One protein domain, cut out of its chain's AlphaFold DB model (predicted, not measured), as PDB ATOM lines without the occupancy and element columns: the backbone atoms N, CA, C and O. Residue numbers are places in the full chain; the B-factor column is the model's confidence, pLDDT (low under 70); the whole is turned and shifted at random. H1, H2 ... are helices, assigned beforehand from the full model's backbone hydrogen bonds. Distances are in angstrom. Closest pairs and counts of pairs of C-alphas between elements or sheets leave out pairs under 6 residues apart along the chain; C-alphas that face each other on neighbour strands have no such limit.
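AT A GLANCE: This is residues 113 to 171 of the 173 residues of the protein "Hypothetical protein" of Adineta steineri (UniProt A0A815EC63). A long helix, H2, forms an open bar, with short H1 folded back near its beginning and a helical hairpin of H3 and H4 turned off its other end. H2 stands bare in its middle, at residues 129 to 137, and residues 155 to 160, of which 155 and 156 belong to H3 and the others to the link from H3 to H4, stick out. The printed part has 59 residues, with four named helices in the order H1, H2, H3, H4 and no named strand, and the class is all helix. The whole is extended, with a radius of gyration of the C-alphas of 16.4 A and spans of 50 by 24 by 10 A.

IN THESE COORDINATES: Find C-alpha 113 at (482.951, 378.332, 400.132); from there H1 runs through residues 113 to 119. Next look at C-alpha 125 at (491.457, 387.236, 405.295), where H2 begins; it holds residues 125 to 144 and is 29.2 A long from first to last C-alpha. H3, residues 146 to 156, measures 15.1 A. H4, residues 163 to 169, ends at C-alpha 169, at (456.409, 411.551, 397.135).

HOW THE PARTS SIT: At Glu 119 and His 125, the closest C-alphas of H1 and H2 are 6.4 A apart: these helices are close but not clearly touching, at a steep tilt of 54 degrees, opposite ways. H2 and H3 touch only at the corner by their link, H2 with residues 138 to 143 alone; the closest C-alphas, of Ala 142 and Ala 149, are 4.1 A apart, and the tilt is steep, 58 degrees. H3 and H4 touch as a hairpin, at a shallow tilt of 21 degrees, opposite ways; their closest C-alphas, of Gln 154 and Leu 163, are 7.0 A apart. H1 is apart from H3 and H4, and H2 from H4. In H1, H2, H3 and H4 every O i to N i+4 pair is within hydrogen-bond range.

THE WHOLE: Look to Ser 120 and Asn 169 for the two C-alphas farthest apart, 49.8 A. The printed part has no cut and no long link. The mean pLDDT of the printed part is 91.2, and residue 159 alone is under 70.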
ATOM      1  N   GLN A 113     482.141 379.274 400.903       95.31
ATOM      2  CA  GLN A 113     482.951 378.332 400.132       95.31
ATOM      3  C   GLN A 113     483.981 379.059 399.260       95.31
ATOM      4  O   GLN A 113     485.145 378.664 399.244       95.31
ATOM      5  N   ASP A 114     483.574 380.143 398.601       94.94
ATOM      6  CA  ASP A 114     484.450 380.981 397.785       94.94
ATOM      7  C   ASP A 114     485.521 381.647 398.653       94.94
ATOM      8  O   ASP A 114     486.694 381.626 398.297       94.94
ATOM      9  N   ILE A 115     485.144 382.170 399.826       96.25
ATOM     10  CA  ILE A 115     486.094 382.763 400.782       96.25
ATOM     11  C   ILE A 115     487.154 381.736 401.198       96.25
ATOM     12  O   ILE A 115     488.343 382.011 401.078       96.25
ATOM     13  N   VAL A 116     486.737 380.534 401.610       96.31
ATOM     14  CA  VAL A 116     487.662 379.460 402.015       96.31
ATOM     15  C   VAL A 116     488.604 379.075 400.871       96.31
ATOM     16  O   VAL A 116     489.799 378.883 401.093       96.31
ATOM     17  N   LEU A 117     488.090 378.982 399.640       96.94
ATOM     18  CA  LEU A 117     488.915 378.687 398.471       96.94
ATOM     19  C   LEU A 117     489.959 379.786 398.244       96.94
ATOM     20  O   LEU A 117     491.130 379.480 398.039       96.94
ATOM     21  N   LEU A 118     489.556 381.052 398.300       97.00
ATOM     22  CA  LEU A 118     490.451 382.185 398.090       97.00
ATOM     23  C   LEU A 118     491.518 382.288 399.193       97.00
ATOM     24  O   LEU A 118     492.688 382.488 398.876       97.00
ATOM     25  N   GLU A 119     491.157 382.074 400.461       96.69
ATOM     26  CA  GLU A 119     492.116 382.024 401.576       96.69
ATOM     27  C   GLU A 119     493.125 380.881 401.415       96.69
ATOM     28  O   GLU A 119     494.321 381.088 401.603       96.69
ATOM     29  N   SER A 120     492.679 379.697 400.974       97.19
ATOM     30  CA  SER A 120     493.577 378.567 400.665       97.19
ATOM     31  C   SER A 120     494.543 378.849 399.506       97.19
ATOM     32  O   SER A 120     495.501 378.109 399.278       97.19
ATOM     33  N   ARG A 121     494.277 379.919 398.746       97.56
ATOM     34  CA  ARG A 121     495.124 380.440 397.674       97.56
ATOM     35  C   ARG A 121     495.892 381.698 398.080       97.56
ATOM     36  O   ARG A 121     496.271 382.480 397.212       97.56
ATOM     37  N   ASP A 122     496.133 381.850 399.381       97.69
ATOM     38  CA  ASP A 122     496.964 382.888 399.998       97.69
ATOM     39  C   ASP A 122     496.389 384.311 399.890       97.69
ATOM     40  O   ASP A 122     497.103 385.294 400.093       97.69
ATOM     41  N   ILE A 123     495.085 384.455 399.607       97.75
ATOM     42  CA  ILE A 123     494.412 385.757 399.685       97.75
ATOM     43  C   ILE A 123     494.180 386.099 401.166       97.75
ATOM     44  O   ILE A 123     493.488 385.349 401.859       97.75
ATOM     45  N   PRO A 124     494.706 387.229 401.677       97.75
ATOM     46  CA  PRO A 124     494.594 387.567 403.092       97.75
ATOM     47  C   PRO A 124     493.147 387.765 403.561       97.75
ATOM     48  O   PRO A 124     492.399 388.549 402.972       97.75
ATOM     49  N   HIS A 125     492.794 387.149 404.693       95.56
ATOM     50  CA  HIS A 125     491.457 387.236 405.295       95.56
ATOM     51  C   HIS A 125     490.994 388.681 405.575       95.56
ATOM     52  O   HIS A 125     489.802 388.991 405.513       95.56
ATOM     53  N   VAL A 126     491.941 389.597 405.827       97.81
ATOM     54  CA  VAL A 126     491.669 391.027 406.052       97.81
ATOM     55  C   VAL A 126     490.928 391.674 404.877       97.81
ATOM     56  O   VAL A 126     490.112 392.566 405.090       97.81
ATOM     57  N   ASN A 127     491.124 391.191 403.645       96.75
ATOM     58  CA  ASN A 127     490.401 391.694 402.477       96.75
ATOM     59  C   ASN A 127     488.897 391.405 402.586       96.75
ATOM     60  O   ASN A 127     488.081 392.284 402.306       96.75
ATOM     61  N   PHE A 128     488.520 390.206 403.040       96.06
ATOM     62  CA  PHE A 128     487.115 389.833 403.220       96.06
ATOM     63  C   PHE A 128     486.475 390.588 404.384       96.06
ATOM     64  O   PHE A 128     485.350 391.066 404.249       96.06
ATOM     65  N   LEU A 129     487.208 390.772 405.489       96.25
ATOM     66  CA  LEU A 129     486.751 391.595 406.614       96.25
ATOM     67  C   LEU A 129     486.527 393.052 406.195       96.25
ATOM     68  O   LEU A 129     485.520 393.649 406.564       96.25
ATOM     69  N   ASN A 130     487.419 393.617 405.377       97.25
ATOM     70  CA  ASN A 130     487.257 394.970 404.852       97.25
ATOM     71  C   ASN A 130     486.007 395.091 403.970       97.25
ATOM     72  O   ASN A 130     485.224 396.019 404.166       97.25
ATOM     73  N   LEU A 131     485.778 394.142 403.055       95.56
ATOM     74  CA  LEU A 131     484.568 394.109 402.222       95.56
ATOM     75  C   LEU A 131     483.293 393.987 403.072       95.56
ATOM     76  O   LEU A 131     482.318 394.701 402.836       95.56
ATOM     77  N   GLN A 132     483.307 393.124 404.092       95.38
ATOM     78  CA  GLN A 132     482.188 392.968 405.020       95.38
ATOM     79  C   GLN A 132     481.916 394.261 405.799       95.38
ATOM     80  O   GLN A 132     480.773 394.708 405.864       95.38
ATOM     81  N   ASN A 133     482.957 394.886 406.353       97.19
ATOM     82  CA  ASN A 133     482.834 396.124 407.117       97.19
ATOM     83  C   ASN A 133     482.318 397.281 406.254       97.19
ATOM     84  O   ASN A 133     481.456 398.035 406.702       97.19
ATOM     85  N   GLN A 134     482.782 397.395 405.006       95.75
ATOM     86  CA  GLN A 134     482.262 398.374 404.047       95.75
ATOM     87  C   GLN A 134     480.773 398.148 403.765       95.75
ATOM     88  O   GLN A 134     479.992 399.099 403.785       95.75
ATOM     89  N   TYR A 135     480.362 396.892 403.561       93.00
ATOM     90  CA  TYR A 135     478.958 396.563 403.339       93.00
ATOM     91  C   TYR A 135     478.093 396.880 404.568       93.00
ATOM     92  O   TYR A 135     477.059 397.532 404.440       93.00
ATOM     93  N   HIS A 136     478.539 396.499 405.771       95.38
ATOM     94  CA  HIS A 136     477.858 396.831 407.025       95.38
ATOM     95  C   HIS A 136     477.714 398.342 407.219       95.38
ATOM     96  O   HIS A 136     476.635 398.813 407.569       95.38
ATOM     97  N   PHE A 137     478.772 399.110 406.951       96.12
ATOM     98  CA  PHE A 137     478.713 400.566 407.026       96.12
ATOM     99  C   PHE A 137     477.684 401.141 406.044       96.12
ATOM    100  O   PHE A 137     476.886 401.994 406.426       96.12
ATOM    101  N   GLY A 138     477.630 400.621 404.813       94.62
ATOM    102  CA  GLY A 138     476.600 400.978 403.835       94.62
ATOM    103  C   GLY A 138     475.176 400.710 404.336       94.62
ATOM    104  O   GLY A 138     474.306 401.569 404.190       94.62
ATOM    105  N   LEU A 139     474.947 399.570 404.996       94.88
ATOM    106  CA  LEU A 139     473.653 399.243 405.610       94.88
ATOM    107  C   LEU A 139     473.290 400.206 406.745       94.88
ATOM    108  O   LEU A 139     472.154 400.668 406.813       94.88
ATOM    109  N   VAL A 140     474.245 400.548 407.615       96.69
ATOM    110  CA  VAL A 140     474.024 401.532 408.687       96.69
ATOM    111  C   VAL A 140     473.690 402.902 408.096       96.69
ATOM    112  O   VAL A 140     472.731 403.536 408.528       96.69
ATOM    113  N   CYS A 141     474.410 403.340 407.061       95.62
ATOM    114  CA  CYS A 141     474.097 404.574 406.342       95.62
ATOM    115  C   CYS A 141     472.679 404.555 405.756       95.62
ATOM    116  O   CYS A 141     471.973 405.552 405.873       95.62
ATOM    117  N   ALA A 142     472.238 403.428 405.192       95.56
ATOM    118  CA  ALA A 142     470.880 403.262 404.674       95.56
ATOM    119  C   ALA A 142     469.792 403.321 405.766       95.56
ATOM    120  O   ALA A 142     468.661 403.686 405.470       95.56
ATOM    121  N   LEU A 143     470.107 403.013 407.028       94.50
ATOM    122  CA  LEU A 143     469.167 403.196 408.146       94.50
ATOM    123  C   LEU A 143     469.050 404.658 408.598       94.50
ATOM    124  O   LEU A 143     468.040 405.039 409.183       94.50
ATOM    125  N   LEU A 144     470.088 405.461 408.358       94.75
ATOM    126  CA  LEU A 144     470.175 406.843 408.834       94.75
ATOM    127  C   LEU A 144     469.815 407.873 407.758       94.75
ATOM    128  O   LEU A 144     469.380 408.973 408.096       94.75
ATOM    129  N   LYS A 145     470.021 407.544 406.478       92.94
ATOM    130  CA  LYS A 145     469.859 408.456 405.341       92.94
ATOM    131  C   LYS A 145     468.881 407.886 404.308       92.94
ATOM    132  O   LYS A 145     469.156 406.817 403.750       92.94
ATOM    133  N   PRO A 146     467.771 408.583 404.015       91.19
ATOM    134  CA  PRO A 146     466.777 408.129 403.044       91.19
ATOM    135  C   PRO A 146     467.331 407.912 401.627       91.19
ATOM    136  O   PRO A 146     466.862 407.022 400.920       91.19
ATOM    137  N   GLU A 147     468.347 408.671 401.215       90.88
ATOM    138  CA  GLU A 147     468.972 408.568 399.890       90.88
ATOM    139  C   GLU A 147     469.718 407.234 399.744       90.88
ATOM    140  O   GLU A 147     469.493 406.482 398.797       90.88
ATOM    141  N   ASN A 148     470.524 406.882 400.749       92.62
ATOM    142  CA  ASN A 148     471.211 405.593 400.824       92.62
ATOM    143  C   ASN A 148     470.217 404.424 400.926       92.62
ATOM    144  O   ASN A 148     470.444 403.362 400.343       92.62
ATOM    145  N   ALA A 149     469.107 404.609 401.652       92.00
ATOM    146  CA  ALA A 149     468.031 403.624 401.723       92.00
ATOM    147  C   ALA A 149     467.409 403.379 400.347       92.00
ATOM    148  O   ALA A 149     467.181 402.234 399.957       92.00
ATOM    149  N   TYR A 150     467.151 404.454 399.602       90.94
ATOM    150  CA  TYR A 150     466.600 404.384 398.259       90.94
ATOM    151  C   TYR A 150     467.530 403.629 397.307       90.94
ATOM    152  O   TYR A 150     467.070 402.691 396.659       90.94
ATOM    153  N   GLU A 151     468.822 403.964 397.269       89.81
ATOM    154  CA  GLU A 151     469.813 403.267 396.434       89.81
ATOM    155  C   GLU A 151     469.875 401.764 396.749       89.81
ATOM    156  O   GLU A 151     469.763 400.928 395.848       89.81
ATOM    157  N   LEU A 152     469.967 401.407 398.034       90.94
ATOM    158  CA  LEU A 152     469.992 400.011 398.474       90.94
ATOM    159  C   LEU A 152     468.718 399.264 398.052       90.94
ATOM    160  O   LEU A 152     468.777 398.143 397.545       90.94
ATOM    161  N   LEU A 153     467.552 399.877 398.244       89.94
ATOM    162  CA  LEU A 153     466.272 399.275 397.884       89.94
ATOM    163  C   LEU A 153     466.099 399.145 396.367       89.94
ATOM    164  O   LEU A 153     465.506 398.164 395.924       89.94
ATOM    165  N   GLN A 154     466.630 400.073 395.567       86.69
ATOM    166  CA  GLN A 154     466.635 399.942 394.108       86.69
ATOM    167  C   GLN A 154     467.450 398.733 393.644       86.69
ATOM    168  O   GLN A 154     467.052 398.067 392.692       86.69
ATOM    169  N   GLU A 155     468.570 398.442 394.307       84.38
ATOM    170  CA  GLU A 155     469.402 397.280 393.985       84.38
ATOM    171  C   GLU A 155     468.722 395.960 394.384       84.38
ATOM    172  O   GLU A 155     468.820 394.962 393.668       84.38
ATOM    173  N   LYS A 156     468.052 395.929 395.545       83.69
ATOM    174  CA  LYS A 156     467.514 394.686 396.122       83.69
ATOM    175  C   LYS A 156     466.095 394.345 395.680       83.69
ATOM    176  O   LYS A 156     465.732 393.168 395.703       83.69
ATOM    177  N   LEU A 157     465.277 395.329 395.318       82.75
ATOM    178  CA  LEU A 157     463.880 395.095 394.966       82.75
ATOM    179  C   LEU A 157     463.701 394.825 393.475       82.75
ATOM    180  O   LEU A 157     464.346 395.413 392.612       82.75
ATOM    181  N   LEU A 158     462.759 393.932 393.176       70.25
ATOM    182  CA  LEU A 158     462.356 393.666 391.804       70.25
ATOM    183  C   LEU A 158     461.682 394.910 391.189       70.25
ATOM    184  O   LEU A 158     460.995 395.643 391.911       70.25
ATOM    185  N   PRO A 159     461.755 395.090 389.854       67.56
ATOM    186  CA  PRO A 159     461.139 396.219 389.138       67.56
ATOM    187  C   PRO A 159     459.626 396.395 389.362       67.56
ATOM    188  O   PRO A 159     459.064 397.437 389.033       67.56
ATOM    189  N   VAL A 160     458.961 395.385 389.932       71.19
ATOM    190  CA  VAL A 160     457.541 395.410 390.310       71.19
ATOM    191  C   VAL A 160     457.247 396.508 391.341       71.19
ATOM    192  O   VAL A 160     456.160 397.092 391.342       71.19
ATOM    193  N   PHE A 161     458.213 396.846 392.198       75.25
ATOM    194  CA  PHE A 161     458.067 397.942 393.147       75.25
ATOM    195  C   PHE A 161     458.339 399.283 392.461       75.25
ATOM    196  O   PHE A 161     459.449 399.561 392.012       75.25
ATOM    197  N   LYS A 162     457.332 400.168 392.432       81.88
ATOM    198  CA  LYS A 162     457.438 401.535 391.880       81.88
ATOM    199  C   LYS A 162     458.219 402.471 392.813       81.88
ATOM    200  O   LYS A 162     457.730 403.539 393.186       81.88
ATOM    201  N   LEU A 163     459.436 402.075 393.183       84.12
ATOM    202  CA  LEU A 163     460.256 402.728 394.200       84.12
ATOM    203  C   LEU A 163     460.487 404.209 393.895       84.12
ATOM    204  O   LEU A 163     460.316 405.056 394.760       84.12
ATOM    205  N   ARG A 164     460.768 404.533 392.628       84.06
ATOM    206  CA  ARG A 164     460.973 405.912 392.167       84.06
ATOM    207  C   ARG A 164     459.750 406.807 392.386       84.06
ATOM    208  O   ARG A 164     459.899 407.989 392.668       84.06
ATOM    209  N   LYS A 165     458.534 406.259 392.256       85.88
ATOM    210  CA  LYS A 165     457.295 407.009 392.518       85.88
ATOM    211  C   LYS A 165     457.152 407.303 394.010       85.88
ATOM    212  O   LYS A 165     456.779 408.411 394.368       85.88
ATOM    213  N   ILE A 166     457.454 406.318 394.855       85.69
ATOM    214  CA  ILE A 166     457.418 406.480 396.313       85.69
ATOM    215  C   ILE A 166     458.448 407.526 396.736       85.69
ATOM    216  O   ILE A 166     458.081 408.473 397.415       85.69
ATOM    217  N   ALA A 167     459.689 407.406 396.262       86.62
ATOM    218  CA  ALA A 167     460.790 408.294 396.619       86.62
ATOM    219  C   ALA A 167     460.527 409.769 396.264       86.62
ATOM    220  O   ALA A 167     460.814 410.644 397.078       86.62
ATOM    221  N   ARG A 168     459.880 410.034 395.119       88.88
ATOM    222  CA  ARG A 168     459.400 411.379 394.750       88.88
ATOM    223  C   ARG A 168     458.376 411.940 395.730       88.88
ATOM    224  O   ARG A 168     458.425 413.115 396.063       88.88
ATOM    225  N   ASN A 169     457.451 411.108 396.205       87.88
ATOM    226  CA  ASN A 169     456.409 411.551 397.135       87.88
ATOM    227  C   ASN A 169     456.965 411.923 398.520       87.88
ATOM    228  O   ASN A 169     456.299 412.643 399.259       87.88
ATOM    229  N   ILE A 170     458.151 411.423 398.874       87.00
ATOM    230  CA  ILE A 170     458.842 411.710 400.139       87.00
ATOM    231  C   ILE A 170     460.094 412.582 399.950       87.00
ATOM    232  O   ILE A 170     460.912 412.664 400.860       87.00
ATOM    233  N   ASN A 171     460.226 413.257 398.799       87.25
ATOM    234  CA  ASN A 171     461.296 414.212 398.477       87.25
ATOM    235  C   ASN A 171     462.732 413.663 398.595       87.25
ATOM    236  O   ASN A 171     463.646 414.407 398.939       87.25
TER     237      ASN A 171